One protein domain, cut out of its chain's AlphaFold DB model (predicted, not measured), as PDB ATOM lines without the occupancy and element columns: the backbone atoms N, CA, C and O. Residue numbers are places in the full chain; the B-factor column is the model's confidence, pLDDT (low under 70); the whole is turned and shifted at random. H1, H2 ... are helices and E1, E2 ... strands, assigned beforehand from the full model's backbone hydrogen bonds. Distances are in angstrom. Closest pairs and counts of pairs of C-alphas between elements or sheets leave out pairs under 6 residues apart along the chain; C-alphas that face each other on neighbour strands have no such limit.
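What this domain is: This is residues 36 to 108 of the 211 residues of the protein "Pertussis toxin subunit 3" of Bordetella hinzii (UniProt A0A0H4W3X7). Two small three-stranded sheets make an L: the sheet E3 E4 E5 is a slab, and the sheet E1 E6 E2 stands up from it at the E3 side, with E6 leading away from the slab. H1 covers the slab on the side where E6 rises, H2 follows it with residues 65 to 66 grazing the slab, and H3 is on the slab's opposite face. The 73 printed residues hold three named helices and six named strands in the order E1 E2 H1 H2 E3 E4 E5 H3 E6; both sheets are antiparallel, and the class is mixed, helices and strands. The whole is compact, with a radius of gyration of the C-alphas of 10.8 A and spans of 30 by 24 by 20 A.

How they stand to each other: E1, residues 36 to 39, and E2, residues 48 to 50, are the edge strands of a sheet whose inner strand is E6, residues 102 to 107. The pairing is staggered: residues 102 to 105 of E6 pair with E1, where N 36 and O 105 are 2.8 A apart, within hydrogen-bond range, and residues 105 to 107 pair with E2, where N 106 and O 49 are 2.8 A apart. This sheet is only just strongly twisted, its C-alphas up to 4.2 A off the best plane. H1, residues 53 to 56, and H2, residues 59 to 66, touch only at the corner by their link, and only just, with 3 pairs of C-alphas within 8 A, the closest being Ala 56 and Val 62 at 6.3 A. E3, residues 71 to 75, E4, residues 78 to 82, and E5, residues 88 to 91, form a meander, each strand the antiparallel neighbour of the one before. In the hairpin E3 and E4, N 80 and O 73 are 2.8 A apart; in the hairpin E4 and E5, N 79 and O 90 are 2.8 A apart. H1 is on this sheet at a height of 8.5 A, and H2 only grazes it. H3, residues 94 to 97, is on the opposite face from H1 at a height of 6.7 A; the closest C-alphas of E3 and H3, Gly 74 and Ala 97, are 4.4 A apart. The sheets come closest where the C-alphas of Gly 74 in E3 and Asn 103 in E6 are 4.3 A apart. In H2, 3 of 4 O i to N i+4 pairs are within hydrogen-bond range; H1 and H3 are too short for such a pair.

Where its parts are: E1 begins at C-alpha 36 (16.131, 34.432, -2.447). E1 is 9.4 A long, E2 6.9 A, H1 5.0 A, H2 11.0 A, E3 13.3 A, E4 13.2 A, E5 10.1 A and H3 5.1 A. E6, 15.9 A long, ends at C-alpha 107 (20.024, 39.380, -6.994).

The domain as a whole: The two C-alphas farthest apart, Asp 46 and Glu 85, are 32.6 A apart. The printed part has no cut and no long link. Mean pLDDT of the printed part is 87.5, and residues 84 to 86 are under 70.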
ATOM      1  N   LEU A  36      17.525  34.449  -2.846       87.44
ATOM      2  CA  LEU A  36      16.131  34.432  -2.447       87.44
ATOM      3  C   LEU A  36      15.450  33.128  -2.816       87.44
ATOM      4  O   LEU A  36      15.718  32.537  -3.857       87.44
ATOM      5  N   VAL A  37      14.496  32.739  -1.974       88.31
ATOM      6  CA  VAL A  37      13.455  31.787  -2.350       88.31
ATOM      7  C   VAL A  37      12.282  32.613  -2.867       88.31
ATOM      8  O   VAL A  37      11.571  33.242  -2.079       88.31
ATOM      9  N   GLY A  38      12.161  32.674  -4.188       81.50
ATOM     10  CA  GLY A  38      11.092  33.367  -4.891       81.50
ATOM     11  C   GLY A  38       9.778  32.580  -4.874       81.50
ATOM     12  O   GLY A  38       9.746  31.413  -4.449       81.50
ATOM     13  N   PRO A  39       8.692  33.202  -5.357       71.62
ATOM     14  CA  PRO A  39       7.449  32.494  -5.596       71.62
ATOM     15  C   PRO A  39       7.707  31.459  -6.701       71.62
ATOM     16  O   PRO A  39       8.618  31.618  -7.513       71.62
ATOM     17  N   GLY A  40       6.982  30.345  -6.676       78.50
ATOM     18  CA  GLY A  40       7.155  29.270  -7.648       78.50
ATOM     19  C   GLY A  40       6.926  29.689  -9.092       78.50
ATOM     20  O   GLY A  40       6.602  30.831  -9.408       78.50
ATOM     21  N   HIS A  41       7.069  28.716  -9.978       82.19
ATOM     22  CA  HIS A  41       6.706  28.834 -11.383       82.19
ATOM     23  C   HIS A  41       7.556  29.765 -12.252       82.19
ATOM     24  O   HIS A  41       7.034  30.638 -12.939       82.19
ATOM     25  N   GLY A  42       8.879  29.616 -12.179       78.88
ATOM     26  CA  GLY A  42       9.841  30.436 -12.928       78.88
ATOM     27  C   GLY A  42       9.895  31.926 -12.561       78.88
ATOM     28  O   GLY A  42      10.714  32.659 -13.112       78.88
ATOM     29  N   HIS A  43       9.051  32.411 -11.645       85.06
ATOM     30  CA  HIS A  43       8.992  33.833 -11.327       85.06
ATOM     31  C   HIS A  43      10.082  34.246 -10.329       85.06
ATOM     32  O   HIS A  43      10.241  33.644  -9.265       85.06
ATOM     33  N   CYS A  44      10.796  35.323 -10.657       86.56
ATOM     34  CA  CYS A  44      11.682  36.036  -9.746       86.56
ATOM     35  C   CYS A  44      11.270  37.513  -9.688       86.56
ATOM     36  O   CYS A  44      10.844  38.049 -10.712       86.56
ATOM     37  N   PRO A  45      11.399  38.172  -8.520       81.31
ATOM     38  CA  PRO A  45      11.160  39.608  -8.408       81.31
ATOM     39  C   PRO A  45      12.049  40.420  -9.359       81.31
ATOM     40  O   PRO A  45      13.134  39.972  -9.736       81.31
ATOM     41  N   ASP A  46      11.625  41.642  -9.685       78.69
ATOM     42  CA  ASP A  46      12.445  42.592 -10.443       78.69
ATOM     43  C   ASP A  46      13.857  42.724  -9.836       78.69
ATOM     44  O   ASP A  46      14.032  42.702  -8.621       78.69
ATOM     45  N   PHE A  47      14.874  42.853 -10.697       78.06
ATOM     46  CA  PHE A  47      16.312  42.853 -10.350       78.06
ATOM     47  C   PHE A  47      16.859  41.546  -9.752       78.06
ATOM     48  O   PHE A  47      18.024  41.488  -9.347       78.06
ATOM     49  N   TYR A  48      16.062  40.480  -9.757       85.31
ATOM     50  CA  TYR A  48      16.519  39.120  -9.512       85.31
ATOM     51  C   TYR A  48      16.346  38.282 -10.773       85.31
ATOM     52  O   TYR A  48      15.389  38.434 -11.527       85.31
ATOM     53  N   GLN A  49      17.273  37.356 -10.982       87.94
ATOM     54  CA  GLN A  49      17.175  36.357 -12.040       87.94
ATOM     55  C   GLN A  49      17.100  34.961 -11.438       87.94
ATOM     56  O   GLN A  49      17.621  34.726 -10.345       87.94
ATOM     57  N   ALA A  50      16.488  34.023 -12.159       90.31
ATOM     58  CA  ALA A  50      16.543  32.619 -11.778       90.31
ATOM     59  C   ALA A  50      18.013  32.174 -11.685       90.31
ATOM     60  O   ALA A  50      18.819  32.424 -12.586       90.31
ATOM     61  N   LEU A  51      18.372  31.559 -10.560       93.00
ATOM     62  CA  LEU A  51      19.704  31.017 -10.325       93.00
ATOM     63  C   LEU A  51      19.932  29.854 -11.296       93.00
ATOM     64  O   LEU A  51      19.082  28.975 -11.385       93.00
ATOM     65  N   SER A  52      21.061  29.821 -12.001       92.75
ATOM     66  CA  SER A  52      21.431  28.662 -12.832       92.75
ATOM     67  C   SER A  52      22.099  27.554 -12.012       92.75
ATOM     68  O   SER A  52      22.653  27.796 -10.936       92.75
ATOM     69  N   VAL A  53      22.106  26.330 -12.538       94.19
ATOM     70  CA  VAL A  53      22.822  25.180 -11.970       94.19
ATOM     71  C   VAL A  53      24.318  25.469 -11.862       94.19
ATOM     72  O   VAL A  53      24.942  25.075 -10.878       94.19
ATOM     73  N   GLU A  54      24.899  26.163 -12.841       92.94
ATOM     74  CA  GLU A  54      26.308  26.557 -12.812       92.94
ATOM     75  C   GLU A  54      26.595  27.531 -11.663       92.94
ATOM     76  O   GLU A  54      27.467  27.267 -10.834       92.94
ATOM     77  N   GLN A  55      25.813  28.608 -11.547       93.06
ATOM     78  CA  GLN A  55      25.945  29.562 -10.442       93.06
ATOM     79  C   GLN A  55      25.722  28.880  -9.085       93.06
ATOM     80  O   GLN A  55      26.465  29.126  -8.140       93.06
ATOM     81  N   ALA A  56      24.758  27.962  -8.985       91.94
ATOM     82  CA  ALA A  56      24.470  27.223  -7.756       91.94
ATOM     83  C   ALA A  56      25.647  26.360  -7.254       91.94
ATOM     84  O   ALA A  56      25.673  25.991  -6.078       91.94
ATOM     85  N   ARG A  57      26.624  26.040  -8.114       92.81
ATOM     86  CA  ARG A  57      27.846  25.307  -7.739       92.81
ATOM     87  C   ARG A  57      28.936  26.201  -7.145       92.81
ATOM     88  O   ARG A  57      29.922  25.667  -6.641       92.81
ATOM     89  N   GLN A  58      28.776  27.525  -7.179       90.50
ATOM     90  CA  GLN A  58      29.744  28.445  -6.581       90.50
ATOM     91  C   GLN A  58      29.839  28.215  -5.061       90.50
ATOM     92  O   GLN A  58      28.799  28.090  -4.403       90.50
ATOM     93  N   PRO A  59      31.053  28.159  -4.477       86.69
ATOM     94  CA  PRO A  59      31.252  27.812  -3.067       86.69
ATOM     95  C   PRO A  59      30.420  28.653  -2.088       86.69
ATOM     96  O   PRO A  59      29.843  28.127  -1.130       86.69
ATOM     97  N   GLU A  60      30.301  29.953  -2.357       84.44
ATOM     98  CA  GLU A  60      29.562  30.911  -1.537       84.44
ATOM     99  C   GLU A  60      28.057  30.603  -1.520       84.44
ATOM    100  O   GLU A  60      27.396  30.756  -0.488       84.44
ATOM    101  N   LEU A  61      27.514  30.131  -2.644       89.12
ATOM    102  CA  LEU A  61      26.102  29.786  -2.794       89.12
ATOM    103  C   LEU A  61      25.794  28.391  -2.250       89.12
ATOM    104  O   LEU A  61      24.773  28.223  -1.588       89.12
ATOM    105  N   VAL A  62      26.694  27.417  -2.413       88.94
ATOM    106  CA  VAL A  62      26.514  26.053  -1.880       88.94
ATOM    107  C   VAL A  62      26.241  26.064  -0.373       88.94
ATOM    108  O   VAL A  62      25.368  25.334   0.102       88.94
ATOM    109  N   SER A  63      26.944  26.912   0.386       86.25
ATOM    110  CA  SER A  63      26.718  27.054   1.833       86.25
ATOM    111  C   SER A  63      25.306  27.556   2.168       86.25
ATOM    112  O   SER A  63      24.662  27.044   3.084       86.25
ATOM    113  N   GLN A  64      24.792  28.506   1.382       89.00
ATOM    114  CA  GLN A  64      23.453  29.068   1.549       89.00
ATOM    115  C   GLN A  64      22.370  28.070   1.130       89.00
ATOM    116  O   GLN A  64      21.364  27.939   1.823       89.00
ATOM    117  N   LEU A  65      22.599  27.326   0.044       90.81
ATOM    118  CA  LEU A  65      21.687  26.293  -0.449       90.81
ATOM    119  C   LEU A  65      21.498  25.166   0.572       90.81
ATOM    120  O   LEU A  65      20.371  24.741   0.813       90.81
ATOM    121  N   ARG A  66      22.577  24.730   1.234       88.69
ATOM    122  CA  ARG A  66      22.518  23.697   2.287       88.69
ATOM    123  C   ARG A  66      21.712  24.119   3.518       88.69
ATOM    124  O   ARG A  66      21.240  23.254   4.243       88.69
ATOM    125  N   ALA A  67      21.554  25.421   3.752       88.00
ATOM    126  CA  ALA A  67      20.745  25.949   4.849       88.00
ATOM    127  C   ALA A  67      19.247  26.051   4.502       88.00
ATOM    128  O   ALA A  67      18.447  26.435   5.358       88.00
ATOM    129  N   LEU A  68      18.850  25.750   3.259       89.88
ATOM    130  CA  LEU A  68      17.453  25.816   2.844       89.88
ATOM    131  C   LEU A  68      16.624  24.694   3.480       89.88
ATOM    132  O   LEU A  68      17.092  23.554   3.557       89.88
ATOM    133  N   PRO A  69      15.353  24.965   3.830       89.81
ATOM    134  CA  PRO A  69      14.430  23.926   4.266       89.81
ATOM    135  C   PRO A  69      14.341  22.771   3.254       89.81
ATOM    136  O   PRO A  69      14.499  23.004   2.047       89.81
ATOM    137  N   PRO A  70      14.025  21.545   3.703       90.31
ATOM    138  CA  PRO A  70      13.814  20.418   2.806       90.31
ATOM    139  C   PRO A  70      12.800  20.717   1.689       90.31
ATOM    140  O   PRO A  70      11.816  21.447   1.868       90.31
ATOM    141  N   GLY A  71      13.046  20.136   0.516       90.44
ATOM    142  CA  GLY A  71      12.143  20.196  -0.633       90.44
ATOM    143  C   GLY A  71      12.846  20.500  -1.952       90.44
ATOM    144  O   GLY A  71      14.072  20.566  -2.024       90.44
ATOM    145  N   ALA A  72      12.043  20.668  -3.001       91.88
ATOM    146  CA  ALA A  72      12.510  20.982  -4.346       91.88
ATOM    147  C   ALA A  72      12.386  22.482  -4.639       91.88
ATOM    148  O   ALA A  72      11.428  23.129  -4.199       91.88
ATOM    149  N   TYR A  73      13.360  23.005  -5.379       94.06
ATOM    150  CA  TYR A  73      13.433  24.398  -5.797       94.06
ATOM    151  C   TYR A  73      13.823  24.485  -7.275       94.06
ATOM    152  O   TYR A  73      14.769  23.812  -7.690       94.06
ATOM    153  N   GLY A  74      13.110  25.299  -8.050       94.06
ATOM    154  CA  GLY A  74      13.415  25.584  -9.452       94.06
ATOM    155  C   GLY A  74      14.643  26.477  -9.615       94.06
ATOM    156  O   GLY A  74      14.918  27.342  -8.778       94.06
ATOM    157  N   LEU A  75      15.385  26.226 -10.687       94.38
ATOM    158  CA  LEU A  75      16.525  26.990 -11.195       94.38
ATOM    159  C   LEU A  75      16.243  27.352 -12.662       94.38
ATOM    160  O   LEU A  75      15.343  26.785 -13.270       94.38
ATOM    161  N   ALA A  76      17.036  28.243 -13.255       92.88
ATOM    162  CA  ALA A  76      16.863  28.651 -14.656       92.88
ATOM    163  C   ALA A  76      16.942  27.473 -15.653       92.88
ATOM    164  O   ALA A  76      16.241  27.439 -16.660       92.88
ATOM    165  N   ASP A  77      17.820  26.512 -15.369       93.81
ATOM    166  CA  ASP A  77      18.189  25.376 -16.221       93.81
ATOM    167  C   ASP A  77      18.198  24.050 -15.433       93.81
ATOM    168  O   ASP A  77      18.888  23.084 -15.784       93.81
ATOM    169  N   GLY A  78      17.457  23.989 -14.321       94.25
ATOM    170  CA  GLY A  78      17.499  22.830 -13.441       94.25
ATOM    171  C   GLY A  78      16.633  22.902 -12.194       94.25
ATOM    172  O   GLY A  78      15.737  23.728 -12.049       94.25
ATOM    173  N   LYS A  79      16.953  22.039 -11.234       94.31
ATOM    174  CA  LYS A  79      16.357  22.045  -9.898       94.31
ATOM    175  C   LYS A  79      17.375  21.718  -8.818       94.31
ATOM    176  O   LYS A  79      18.310  20.939  -9.023       94.31
ATOM    177  N   TYR A  80      17.150  22.287  -7.641       94.38
ATOM    178  CA  TYR A  80      17.853  21.954  -6.413       94.38
ATOM    179  C   TYR A  80      16.941  21.139  -5.494       94.38
ATOM    180  O   TYR A  80      15.840  21.565  -5.145       94.38
ATOM    181  N   LEU A  81      17.401  19.957  -5.092       93.19
ATOM    182  CA  LEU A  81      16.720  19.085  -4.141       93.19
ATOM    183  C   LEU A  81      17.416  19.200  -2.787       93.19
ATOM    184  O   LEU A  81      18.459  18.581  -2.587       93.19
ATOM    185  N   SER A  82      16.857  19.978  -1.861       91.44
ATOM    186  CA  SER A  82      17.385  20.080  -0.497       91.44
ATOM    187  C   SER A  82      17.125  18.781   0.272       91.44
ATOM    188  O   SER A  82      16.007  18.254   0.266       91.44
ATOM    189  N   ARG A  83      18.162  18.265   0.942       82.06
ATOM    190  CA  ARG A  83      18.111  17.105   1.842       82.06
ATOM    191  C   ARG A  83      18.891  17.412   3.124       82.06
ATOM    192  O   ARG A  83      19.822  18.215   3.061       82.06
ATOM    193  N   PRO A  84      18.589  16.726   4.244       66.50
ATOM    194  CA  PRO A  84      19.279  16.934   5.522       66.50
ATOM    195  C   PRO A  84      20.807  16.756   5.461       66.50
ATOM    196  O   PRO A  84      21.523  17.374   6.236       66.50
ATOM    197  N   GLU A  85      21.309  15.942   4.525       53.97
ATOM    198  CA  GLU A  85      22.719  15.514   4.457       53.97
ATOM    199  C   GLU A  85      23.483  16.071   3.239       53.97
ATOM    200  O   GLU A  85      24.635  15.720   2.999       53.97
ATOM    201  N   GLY A  86      22.863  16.964   2.464       64.81
ATOM    202  CA  GLY A  86      23.463  17.538   1.260       64.81
ATOM    203  C   GLY A  86      22.507  17.476   0.078       64.81
ATOM    204  O   GLY A  86      22.082  16.407  -0.353       64.81
ATOM    205  N   GLY A  87      22.134  18.650  -0.426       86.69
ATOM    206  CA  GLY A  87      21.216  18.751  -1.551       86.69
ATOM    207  C   GLY A  87      21.844  18.398  -2.900       86.69
ATOM    208  O   GLY A  87      23.062  18.453  -3.077       86.69
ATOM    209  N   THR A  88      20.998  18.052  -3.866       92.81
ATOM    210  CA  THR A  88      21.391  17.637  -5.221       92.81
ATOM    211  C   THR A  88      21.005  18.700  -6.244       92.81
ATOM    212  O   THR A  88      19.873  19.178  -6.232       92.81
ATOM    213  N   LEU A  89      21.924  19.040  -7.148       94.12
ATOM    214  CA  LEU A  89      21.653  19.877  -8.319       94.12
ATOM    215  C   LEU A  89      21.443  18.985  -9.542       94.12
ATOM    216  O   LEU A  89      22.302  18.162  -9.856       94.12
ATOM    217  N   LEU A  90      20.320  19.163 -10.230       93.94
ATOM    218  CA  LEU A  90      19.962  18.410 -11.430       93.94
ATOM    219  C   LEU A  90      19.677  19.388 -12.565       93.94
ATOM    220  O   LEU A  90      18.885  20.307 -12.378       93.94
ATOM    221  N   ALA A  91      20.296  19.179 -13.724       94.25
ATOM    222  CA  ALA A  91      19.912  19.887 -14.940       94.25
ATOM    223  C   ALA A  91      18.588  19.309 -15.453       94.25
ATOM    224  O   ALA A  91      18.441  18.087 -15.547       94.25
ATOM    225  N   THR A  92      17.631  20.176 -15.757       91.06
ATOM    226  CA  THR A  92      16.298  19.810 -16.255       91.06
ATOM    227  C   THR A  92      15.816  20.877 -17.233       91.06
ATOM    228  O   THR A  92      16.257  22.022 -17.140       91.06
ATOM    229  N   PRO A  93      14.896  20.553 -18.157       90.75
ATOM    230  CA  PRO A  93      14.293  21.561 -19.021       90.75
ATOM    231  C   PRO A  93      13.614  22.678 -18.202       90.75
ATOM    232  O   PRO A  93      13.039  22.372 -17.151       90.75
ATOM    233  N   PRO A  94      13.593  23.935 -18.691       87.06
ATOM    234  CA  PRO A  94      12.973  25.057 -17.980       87.06
ATOM    235  C   PRO A  94      11.521  24.789 -17.570       87.06
ATOM    236  O   PRO A  94      11.161  25.003 -16.424       87.06
ATOM    237  N   ALA A  95      10.718  24.173 -18.445       87.88
ATOM    238  CA  ALA A  95       9.323  23.835 -18.145       87.88
ATOM    239  C   ALA A  95       9.149  22.920 -16.913       87.88
ATOM    240  O   ALA A  95       8.137  23.000 -16.221       87.88
ATOM    241  N   GLU A  96      10.121  22.048 -16.626       89.56
ATOM    242  CA  GLU A  96      10.089  21.209 -15.425       89.56
ATOM    243  C   GLU A  96      10.493  22.011 -14.182       89.56
ATOM    244  O   GLU A  96       9.858  21.882 -13.135       89.56
ATOM    245  N   ALA A  97      11.510  22.867 -14.290       87.94
ATOM    246  CA  ALA A  97      11.930  23.745 -13.203       87.94
ATOM    247  C   ALA A  97      10.822  24.745 -12.818       87.94
ATOM    248  O   ALA A  97      10.490  24.884 -11.640       87.94
ATOM    249  N   ASP A  98      10.171  25.328 -13.823       88.38
ATOM    250  CA  ASP A  98       9.043  26.258 -13.718       88.38
ATOM    251  C   ASP A  98       7.734  25.572 -13.281       88.38
ATOM    252  O   ASP A  98       6.706  26.212 -13.083       88.38
ATOM    253  N   SER A  99       7.720  24.254 -13.097       89.69
ATOM    254  CA  SER A  99       6.588  23.576 -12.457       89.69
ATOM    255  C   SER A  99       6.673  23.621 -10.926       89.69
ATOM    256  O   SER A  99       5.682  23.363 -10.240       89.69
ATOM    257  N   LEU A 100       7.845  23.953 -10.368       90.31
ATOM    258  CA  LEU A 100       8.094  23.857  -8.936       90.31
ATOM    259  C   LEU A 100       7.458  25.025  -8.164       90.31
ATOM    260  O   LEU A 100       7.459  26.168  -8.625       90.31
ATOM    261  N   PRO A 101       6.966  24.773  -6.935       87.75
ATOM    262  CA  PRO A 101       6.246  25.771  -6.143       87.75
ATOM    263  C   PRO A 101       7.153  26.860  -5.554       87.75
ATOM    264  O   PRO A 101       6.663  27.793  -4.919       87.75
ATOM    265  N   ARG A 102       8.476  26.736  -5.711       90.69
ATOM    266  CA  ARG A 102       9.482  27.679  -5.212       90.69
ATOM    267  C   ARG A 102      10.653  27.721  -6.179       90.69
ATOM    268  O   ARG A 102      11.102  26.659  -6.607       90.69
ATOM    269  N   ASN A 103      11.193  28.908  -6.421       92.00
ATOM    270  CA  ASN A 103      12.386  29.102  -7.247       92.00
ATOM    271  C   ASN A 103      13.515  29.720  -6.434       92.00
ATOM    272  O   ASN A 103      13.273  30.401  -5.436       92.00
ATOM    273  N   LEU A 104      14.751  29.499  -6.866       93.00
ATOM    274  CA  LEU A 104      15.910  30.196  -6.328       93.00
ATOM    275  C   LEU A 104      16.262  31.355  -7.244       93.00
ATOM    276  O   LEU A 104      16.530  31.169  -8.428       93.00
ATOM    277  N   CYS A 105      16.262  32.550  -6.671       90.38
ATOM    278  CA  CYS A 105      16.488  33.795  -7.379       90.38
ATOM    279  C   CYS A 105      17.760  34.451  -6.841       90.38
ATOM    280  O   CYS A 105      17.943  34.556  -5.627       90.38
ATOM    281  N   LEU A 106      18.637  34.896  -7.735       88.69
ATOM    282  CA  LEU A 106      19.881  35.578  -7.404       88.69
ATOM    283  C   LEU A 106      19.769  37.060  -7.770       88.69
ATOM    284  O   LEU A 106      19.408  37.397  -8.897       88.69
ATOM    285  N   GLY A 107      20.063  37.933  -6.809       80.94
ATOM    286  CA  GLY A 107      20.024  39.380  -6.994       80.94
ATOM    287  C   GLY A 107      21.156  39.862  -7.895       80.94
ATOM    288  O   GLY A 107      22.314  39.481  -7.708       80.94
ATOM    289  N   LEU A 108      20.823  40.718  -8.857       70.81
ATOM    290  CA  LEU A 108      21.799  41.422  -9.682       70.81
ATOM    291  C   LEU A 108      22.478  42.515  -8.842       70.81
ATOM    292  O   LEU A 108      21.833  43.177  -8.027       70.81
TER     293      LEU A 108